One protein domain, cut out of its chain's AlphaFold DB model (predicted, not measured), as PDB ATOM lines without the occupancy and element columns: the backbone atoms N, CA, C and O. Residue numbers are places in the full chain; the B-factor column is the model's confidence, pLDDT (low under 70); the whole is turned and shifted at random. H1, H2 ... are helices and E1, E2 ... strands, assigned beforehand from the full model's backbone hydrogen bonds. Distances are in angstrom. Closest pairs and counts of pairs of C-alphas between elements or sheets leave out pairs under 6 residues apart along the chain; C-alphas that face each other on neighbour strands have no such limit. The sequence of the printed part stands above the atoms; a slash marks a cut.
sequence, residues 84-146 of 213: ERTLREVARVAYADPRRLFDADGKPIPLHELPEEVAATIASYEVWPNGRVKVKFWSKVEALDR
ATOM      1  N   GLU A  84      54.667  47.380  53.171       85.75
ATOM      2  CA  GLU A  84      54.187  46.162  52.507       85.75
ATOM      3  C   GLU A  84      53.269  46.476  51.325       85.75
ATOM      4  O   GLU A  84      53.451  45.938  50.230       85.75
ATOM      5  N   ARG A  85      52.319  47.398  51.520       86.44
ATOM      6  CA  ARG A  85      51.420  47.857  50.457       86.44
ATOM      7  C   ARG A  85      52.202  48.498  49.313       86.44
ATOM      8  O   ARG A  85      51.967  48.174  48.155       86.44
ATOM      9  N   THR A  86      53.175  49.346  49.633       87.44
ATOM     10  CA  THR A  86      54.031  50.004  48.636       87.44
ATOM     11  C   THR A  86      54.816  48.986  47.807       87.44
ATOM     12  O   THR A  86      54.851  49.073  46.581       87.44
ATOM     13  N   LEU A  87      55.418  47.985  48.457       89.38
ATOM     14  CA  LEU A  87      56.154  46.922  47.770       89.38
ATOM     15  C   LEU A  87      55.236  46.055  46.907       89.38
ATOM     16  O   LEU A  87      55.634  45.646  45.817       89.38
ATOM     17  N   ARG A  88      53.999  45.814  47.354       90.44
ATOM     18  CA  ARG A  88      52.989  45.097  46.569       90.44
ATOM     19  C   ARG A  88      52.637  45.844  45.284       90.44
ATOM     20  O   ARG A  88      52.571  45.210  44.236       90.44
ATOM     21  N   GLU A  89      52.487  47.167  45.329       90.94
ATOM     22  CA  GLU A  89      52.255  47.975  44.120       90.94
ATOM     23  C   GLU A  89      53.448  47.938  43.159       90.94
ATOM     24  O   GLU A  89      53.284  47.757  41.951       90.94
ATOM     25  N   VAL A  90      54.673  48.026  43.687       91.94
ATOM     26  CA  VAL A  90      55.887  47.878  42.869       91.94
ATOM     27  C   VAL A  90      55.933  46.494  42.209       91.94
ATOM     28  O   VAL A  90      56.248  46.391  41.022       91.94
ATOM     29  N   ALA A  91      55.568  45.437  42.938       89.50
ATOM     30  CA  ALA A  91      55.504  44.078  42.407       89.50
ATOM     31  C   ALA A  91      54.428  43.924  41.319       89.50
ATOM     32  O   ALA A  91      54.705  43.306  40.291       89.50
ATOM     33  N   ARG A  92      53.240  44.525  41.493       91.81
ATOM     34  CA  ARG A  92      52.171  44.536  40.474       91.81
ATOM     35  C   ARG A  92      52.682  45.105  39.147       91.81
ATOM     36  O   ARG A  92      52.485  44.486  38.106       91.81
ATOM     37  N   VAL A  93      53.417  46.220  39.177       92.81
ATOM     38  CA  VAL A  93      54.016  46.816  37.967       92.81
ATOM     39  C   VAL A  93      55.154  45.955  37.405       92.81
ATOM     40  O   VAL A  93      55.243  45.753  36.193       92.81
ATOM     41  N   ALA A  94      56.027  45.422  38.263       90.62
ATOM     42  CA  ALA A  94      57.165  44.605  37.839       90.62
ATOM     43  C   ALA A  94      56.731  43.295  37.151       90.62
ATOM     44  O   ALA A  94      57.321  42.881  36.147       90.62
ATOM     45  N   TYR A  95      55.677  42.659  37.659       89.19
ATOM     46  CA  TYR A  95      55.150  41.384  37.167       89.19
ATOM     47  C   TYR A  95      53.847  41.536  36.375       89.19
ATOM     48  O   TYR A  95      53.112  40.566  36.212       89.19
ATOM     49  N   ALA A  96      53.582  42.735  35.848       90.38
ATOM     50  CA  ALA A  96      52.417  42.999  35.016       90.38
ATOM     51  C   ALA A  96      52.376  42.058  33.799       90.38
ATOM     52  O   ALA A  96      53.366  41.931  33.067       90.38
ATOM     53  N   ASP A  97      51.220  41.430  33.579       89.12
ATOM     54  CA  ASP A  97      50.934  40.615  32.398       89.12
ATOM     55  C   ASP A  97      49.899  41.334  31.515       89.12
ATOM     56  O   ASP A  97      48.732  41.442  31.909       89.12
ATOM     57  N   PRO A  98      50.283  41.818  30.317       85.94
ATOM     58  CA  PRO A  98      49.370  42.527  29.425       85.94
ATOM     59  C   PRO A  98      48.242  41.642  28.880       85.94
ATOM     60  O   PRO A  98      47.229  42.176  28.433       85.94
ATOM     61  N   ARG A  99      48.371  40.307  28.924       87.31
ATOM     62  CA  ARG A  99      47.310  39.387  28.480       87.31
ATOM     63  C   ARG A  99      46.068  39.482  29.359       87.31
ATOM     64  O   ARG A  99      44.969  39.273  28.867       87.31
ATOM     65  N   ARG A 100      46.230  39.872  30.629       88.00
ATOM     66  CA  ARG A 100      45.128  40.040  31.590       88.00
ATOM     67  C   ARG A 100      44.253  41.277  31.327       88.00
ATOM     68  O   ARG A 100      43.304  41.494  32.070       88.00
ATOM     69  N   LEU A 101      44.562  42.084  30.305       86.38
ATOM     70  CA  LEU A 101      43.684  43.164  29.835       86.38
ATOM     71  C   LEU A 101      42.557  42.679  28.919       86.38
ATOM     72  O   LEU A 101      41.640  43.450  28.643       86.38
ATOM     73  N   PHE A 102      42.648  41.451  28.412       87.62
ATOM     74  CA  PHE A 102      41.704  40.908  27.447       87.62
ATOM     75  C   PHE A 102      40.892  39.774  28.074       87.62
ATOM     76  O   PHE A 102      41.402  39.026  28.912       87.62
ATOM     77  N   ASP A 103      39.630  39.667  27.676       86.25
ATOM     78  CA  ASP A 103      38.765  38.544  28.027       86.25
ATOM     79  C   ASP A 103      39.130  37.275  27.229       86.25
ATOM     80  O   ASP A 103      40.061  37.258  26.416       86.25
ATOM     81  N   ALA A 104      38.396  36.185  27.468       87.06
ATOM     82  CA  ALA A 104      38.597  34.920  26.760       87.06
ATOM     83  C   ALA A 104      38.342  35.025  25.241       87.06
ATOM     84  O   ALA A 104      38.900  34.240  24.475       87.06
ATOM     85  N   ASP A 105      37.545  36.007  24.815       84.06
ATOM     86  CA  ASP A 105      37.214  36.289  23.416       84.06
ATOM     87  C   ASP A 105      38.217  37.262  22.757       84.06
ATOM     88  O   ASP A 105      38.095  37.590  21.573       84.06
ATOM     89  N   GLY A 106      39.228  37.730  23.502       81.56
ATOM     90  CA  GLY A 106      40.256  38.657  23.031       81.56
ATOM     91  C   GLY A 106      39.813  40.122  22.967       81.56
ATOM     92  O   GLY A 106      40.506  40.939  22.350       81.56
ATOM     93  N   LYS A 107      38.683  40.489  23.581       85.06
ATOM     94  CA  LYS A 107      38.225  41.881  23.690       85.06
ATOM     95  C   LYS A 107      38.817  42.549  24.933       85.06
ATOM     96  O   LYS A 107      38.992  41.897  25.959       85.06
ATOM     97  N   PRO A 108      39.143  43.853  24.863       85.88
ATOM     98  CA  PRO A 108      39.641  44.583  26.019       85.88
ATOM     99  C   PRO A 108      38.555  44.678  27.094       85.88
ATOM    100  O   PRO A 108      37.442  45.134  26.820       85.88
ATOM    101  N   ILE A 109      38.899  44.279  28.315       86.50
ATOM    102  CA  ILE A 109      38.008  44.359  29.472       86.50
ATOM    103  C   ILE A 109      37.798  45.844  29.831       86.50
ATOM    104  O   ILE A 109      38.771  46.608  29.873       86.50
ATOM    105  N   PRO A 110      36.557  46.287  30.097       84.62
ATOM    106  CA  PRO A 110      36.282  47.643  30.560       84.62
ATOM    107  C   PRO A 110      37.029  47.991  31.855       84.62
ATOM    108  O   PRO A 110      37.172  47.165  32.750       84.62
ATOM    109  N   LEU A 111      37.429  49.258  32.014       84.06
ATOM    110  CA  LEU A 111      38.247  49.701  33.156       84.06
ATOM    111  C   LEU A 111      37.628  49.406  34.538       84.06
ATOM    112  O   LEU A 111      38.361  49.203  35.498       84.06
ATOM    113  N   HIS A 112      36.298  49.375  34.638       85.25
ATOM    114  CA  HIS A 112      35.578  49.094  35.885       85.25
ATOM    115  C   HIS A 112      35.471  47.597  36.213       85.25
ATOM    116  O   HIS A 112      35.218  47.248  37.360       85.25
ATOM    117  N   GLU A 113      35.670  46.725  35.221       87.38
ATOM    118  CA  GLU A 113      35.676  45.265  35.379       87.38
ATOM    119  C   GLU A 113      37.102  44.709  35.492       87.38
ATOM    120  O   GLU A 113      37.293  43.536  35.817       87.38
ATOM    121  N   LEU A 114      38.120  45.541  35.240       87.69
ATOM    122  CA  LEU A 114      39.508  45.127  35.359       87.69
ATOM    123  C   LEU A 114      39.839  44.751  36.811       87.69
ATOM    124  O   LEU A 114      39.559  45.523  37.732       87.69
ATOM    125  N   PRO A 115      40.517  43.607  37.029       88.12
ATOM    126  CA  PRO A 115      41.040  43.264  38.339       88.12
ATOM    127  C   PRO A 115      41.938  44.382  38.870       88.12
ATOM    128  O   PRO A 115      42.767  44.921  38.131       88.12
ATOM    129  N   GLU A 116      41.827  44.681  40.164       87.56
ATOM    130  CA  GLU A 116      42.575  45.766  40.817       87.56
ATOM    131  C   GLU A 116      44.089  45.679  40.550       87.56
ATOM    132  O   GLU A 116      44.750  46.679  40.279       87.56
ATOM    133  N   GLU A 117      44.629  44.457  40.545       87.69
ATOM    134  CA  GLU A 117      46.039  44.178  40.260       87.69
ATOM    135  C   GLU A 117      46.485  44.667  38.882       87.69
ATOM    136  O   GLU A 117      47.613  45.122  38.731       87.69
ATOM    137  N   VAL A 118      45.612  44.547  37.879       88.94
ATOM    138  CA  VAL A 118      45.888  44.946  36.496       88.94
ATOM    139  C   VAL A 118      45.661  46.445  36.350       88.94
ATOM    140  O   VAL A 118      46.500  47.133  35.768       88.94
ATOM    141  N   ALA A 119      44.584  46.969  36.941       88.19
ATOM    142  CA  ALA A 119      44.268  48.392  36.929       88.19
ATOM    143  C   ALA A 119      45.414  49.244  37.509       88.19
ATOM    144  O   ALA A 119      45.775  50.265  36.924       88.19
ATOM    145  N   ALA A 120      46.062  48.782  38.584       88.81
ATOM    146  CA  ALA A 120      47.208  49.454  39.205       88.81
ATOM    147  C   ALA A 120      48.433  49.610  38.275       88.81
ATOM    148  O   ALA A 120      49.287  50.469  38.491       88.81
ATOM    149  N   THR A 121      48.533  48.796  37.218       92.00
ATOM    150  CA  THR A 121      49.666  48.827  36.274       92.00
ATOM    151  C   THR A 121      49.485  49.833  35.137       92.00
ATOM    152  O   THR A 121      50.448  50.136  34.420       92.00
ATOM    153  N   ILE A 122      48.274  50.375  34.978       91.19
ATOM    154  CA  ILE A 122      47.915  51.293  33.899       91.19
ATOM    155  C   ILE A 122      48.366  52.714  34.259       91.19
ATOM    156  O   ILE A 122      48.032  53.254  35.308       91.19
ATOM    157  N   ALA A 123      49.116  53.331  33.349       91.44
ATOM    158  CA  ALA A 123      49.543  54.725  33.423       91.44
ATOM    159  C   ALA A 123      48.631  55.662  32.614       91.44
ATOM    160  O   ALA A 123      48.460  56.822  32.978       91.44
ATOM    161  N   SER A 124      48.069  55.188  31.497       89.00
ATOM    162  CA  SER A 124      47.081  55.926  30.697       89.00
ATOM    163  C   SER A 124      46.127  54.961  30.000       89.00
ATOM    164  O   SER A 124      46.557  53.912  29.511       89.00
ATOM    165  N   TYR A 125      44.852  55.339  29.930       87.81
ATOM    166  CA  TYR A 125      43.790  54.593  29.265       87.81
ATOM    167  C   TYR A 125      43.006  55.540  28.349       87.81
ATOM    168  O   TYR A 125      42.258  56.394  28.821       87.81
ATOM    169  N   GLU A 126      43.202  55.415  27.037       87.88
ATOM    170  CA  GLU A 126      42.525  56.232  26.027       87.88
ATOM    171  C   GLU A 126      41.513  55.373  25.260       87.88
ATOM    172  O   GLU A 126      41.881  54.362  24.654       87.88
ATOM    173  N   VAL A 127      40.248  55.799  25.257       87.19
ATOM    174  CA  VAL A 127      39.179  55.201  24.446       87.19
ATOM    175  C   VAL A 127      38.844  56.160  23.319       87.19
ATOM    176  O   VAL A 127      38.460  57.304  23.558       87.19
ATOM    177  N   TRP A 128      38.999  55.708  22.082       86.56
ATOM    178  CA  TRP A 128      38.639  56.503  20.916       86.56
ATOM    179  C   TRP A 128      37.174  56.280  20.516       86.56
ATOM    180  O   TRP A 128      36.624  55.205  20.764       86.56
ATOM    181  N   PRO A 129      36.538  57.249  19.824       83.06
ATOM    182  CA  PRO A 129      35.141  57.136  19.387       83.06
ATOM    183  C   PRO A 129      34.851  55.931  18.479       83.06
ATOM    184  O   PRO A 129      33.715  55.491  18.370       83.06
ATOM    185  N   ASN A 130      35.879  55.383  17.828       82.69
ATOM    186  CA  ASN A 130      35.798  54.195  16.976       82.69
ATOM    187  C   ASN A 130      35.938  52.866  17.748       82.69
ATOM    188  O   ASN A 130      36.092  51.821  17.121       82.69
ATOM    189  N   GLY A 131      35.941  52.899  19.085       76.62
ATOM    190  CA  GLY A 131      36.051  51.711  19.936       76.62
ATOM    191  C   GLY A 131      37.470  51.154  20.077       76.62
ATOM    192  O   GLY A 131      37.653  50.096  20.676       76.62
ATOM    193  N   ARG A 132      38.495  51.839  19.551       82.31
ATOM    194  CA  ARG A 132      39.895  51.450  19.776       82.31
ATOM    195  C   ARG A 132      40.347  51.899  21.161       82.31
ATOM    196  O   ARG A 132      40.104  53.038  21.558       82.31
ATOM    197  N   VAL A 133      41.050  51.011  21.855       85.81
ATOM    198  CA  VAL A 133      41.612  51.268  23.182       85.81
ATOM    199  C   VAL A 133      43.129  51.326  23.075       85.81
ATOM    200  O   VAL A 133      43.759  50.420  22.528       85.81
ATOM    201  N   LYS A 134      43.724  52.392  23.608       88.06
ATOM    202  CA  LYS A 134      45.171  52.531  23.752       88.06
ATOM    203  C   LYS A 134      45.510  52.555  25.235       88.06
ATOM    204  O   LYS A 134      45.113  53.465  25.959       88.06
ATOM    205  N   VAL A 135      46.265  51.550  25.669       89.44
ATOM    206  CA  VAL A 135      46.703  51.405  27.060       89.44
ATOM    207  C   VAL A 135      48.201  51.659  27.145       89.44
ATOM    208  O   VAL A 135      48.984  51.100  26.377       89.44
ATOM    209  N   LYS A 136      48.607  52.510  28.084       91.25
ATOM    210  CA  LYS A 136      50.008  52.730  28.447       91.25
ATOM    211  C   LYS A 136      50.238  52.167  29.841       91.25
ATOM    212  O   LYS A 136      49.493  52.502  30.754       91.25
ATOM    213  N   PHE A 137      51.288  51.375  30.006       91.50
ATOM    214  CA  PHE A 137      51.707  50.851  31.305       91.50
ATOM    215  C   PHE A 137      52.771  51.731  31.960       91.50
ATOM    216  O   PHE A 137      53.464  52.506  31.288       91.50
ATOM    217  N   TRP A 138      52.927  51.574  33.272       93.31
ATOM    218  CA  TRP A 138      54.100  52.066  33.989       93.31
ATOM    219  C   TRP A 138      55.385  51.364  33.526       93.31
ATOM    220  O   TRP A 138      55.364  50.256  32.985       93.31
ATOM    221  N   SER A 139      56.530  52.017  33.739       92.44
ATOM    222  CA  SER A 139      57.831  51.454  33.375       92.44
ATOM    223  C   SER A 139      58.174  50.256  34.264       92.44
ATOM    224  O   SER A 139      58.485  50.402  35.447       92.44
ATOM    225  N   LYS A 140      58.171  49.058  33.672       89.31
ATOM    226  CA  LYS A 140      58.599  47.818  34.338       89.31
ATOM    227  C   LYS A 140      60.055  47.881  34.804       89.31
ATOM    228  O   LYS A 140      60.382  47.360  35.866       89.31
ATOM    229  N   VAL A 141      60.916  48.542  34.030       93.12
ATOM    230  CA  VAL A 141      62.341  48.695  34.355       93.12
ATOM    231  C   VAL A 141      62.515  49.518  35.631       93.12
ATOM    232  O   VAL A 141      63.267  49.120  36.514       93.12
ATOM    233  N   GLU A 142      61.770  50.617  35.777       91.94
ATOM    234  CA  GLU A 142      61.831  51.448  36.985       91.94
ATOM    235  C   GLU A 142      61.275  50.731  38.217       91.94
ATOM    236  O   GLU A 142      61.827  50.858  39.310       91.94
ATOM    237  N   ALA A 143      60.191  49.968  38.060       91.19
ATOM    238  CA  ALA A 143      59.636  49.180  39.157       91.19
ATOM    239  C   ALA A 143      60.633  48.116  39.645       91.19
ATOM    240  O   ALA A 143      60.850  47.978  40.849       91.19
ATOM    241  N   LEU A 144      61.293  47.417  38.716       90.88
ATOM    242  CA  LEU A 144      62.333  46.442  39.041       90.88
ATOM    243  C   LEU A 144      63.545  47.100  39.708       90.88
ATOM    244  O   LEU A 144      63.997  46.593  40.727       90.88
ATOM    245  N   ASP A 145      64.021  48.244  39.214       92.50
ATOM    246  CA  ASP A 145      65.125  48.988  39.838       92.50
ATOM    247  C   ASP A 145      64.792  49.374  41.291       92.50
ATOM    248  O   ASP A 145      65.580  49.129  42.207       92.50
ATOM    249  N   ARG A 146      63.579  49.884  41.552       89.94
ATOM    250  CA  ARG A 146      63.118  50.202  42.919       89.94
ATOM    251  C   ARG A 146      63.057  48.963  43.815       89.94
ATOM    252  O   ARG A 146      63.485  49.031  44.968       89.94
TER     253      ARG A 146
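Overview. This is residues 84 to 146 of the 213 residues of an uncharacterized protein of Alphaproteobacteria bacterium 65-37 (UniProt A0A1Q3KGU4). An antiparallel hairpin of two strands, E1 and E2, and the helix H4 past its open end make one long row; a second row of H1, the four-residue helices H2 and H3 and a long loop, residues 102 to 115, runs beside it. The rows come together at one end, where H1 packs on H4, while H2 stays apart from both strands; the hairpin's turn, residues 128 to 132, lies at the other end of the longest axis. The printed part has 63 residues, with four named helices and two named strands in the order H1, H2, H3, E1, E2, H4, and its class is mixed, helices and strands. It is only just compact, close to loose, with a radius of gyration of the C-alphas of 12.5 A, and elongated, spanning 38 by 19 by 17 A.

Arrangement. The sheet has two antiparallel strands, E1, residues 122 to 127, and E2, residues 133 to 137, a hairpin whose directions stand at 169 degrees. N 126 and O 134 are 2.9 A apart and N 136 and O 124 2.9 A, both within hydrogen-bond range. H4, residues 140 to 146, follows E2 by a tight link and is apart from E1. H1, residues 84 to 94, touches H4; their closest C-alphas, those of Ala 94 and Lys 140, are 5.0 A apart. The two run opposite ways at a shallow tilt of 34.5 degrees, only just short of steep. H1 is only just apart from E2, at 8.1 A. H3, residues 116 to 119, is close to H1 but not clearly touching, the closest C-alphas being those of Arg 92 and Glu 117 at 6.1 A. H2, residues 98 to 101, is close to H3 but not clearly touching, with the C-alphas of Arg 100 and Val 118 closest at 7.0 A. In H1 and H4 every O i to N i+4 pair is within hydrogen-bond range; H2 and H3 are too short for such a pair.

Along the chain. E1 measures 13.5 A from first to last C-alpha and E2 13.0 A; C-alpha 122 is at (47.915, 51.293, 33.899). H1 measures 15.0 A and begins with C-alpha 84 at (54.187, 46.162, 52.507). H2 measures 5.7 A and H3 5.0 A. H4 measures 10.0 A and ends with C-alpha 146 at (63.118, 50.202, 42.919).

Size, cuts and confidence. The C-alphas farthest apart are those of Glu 84 and Asn 130, at 40.8 A. The printed part has no cut. The link from H2 to H3, 14 residues, is long; the other links are tight. The mean pLDDT of the printed part is 88.2, and no printed residue is under 70.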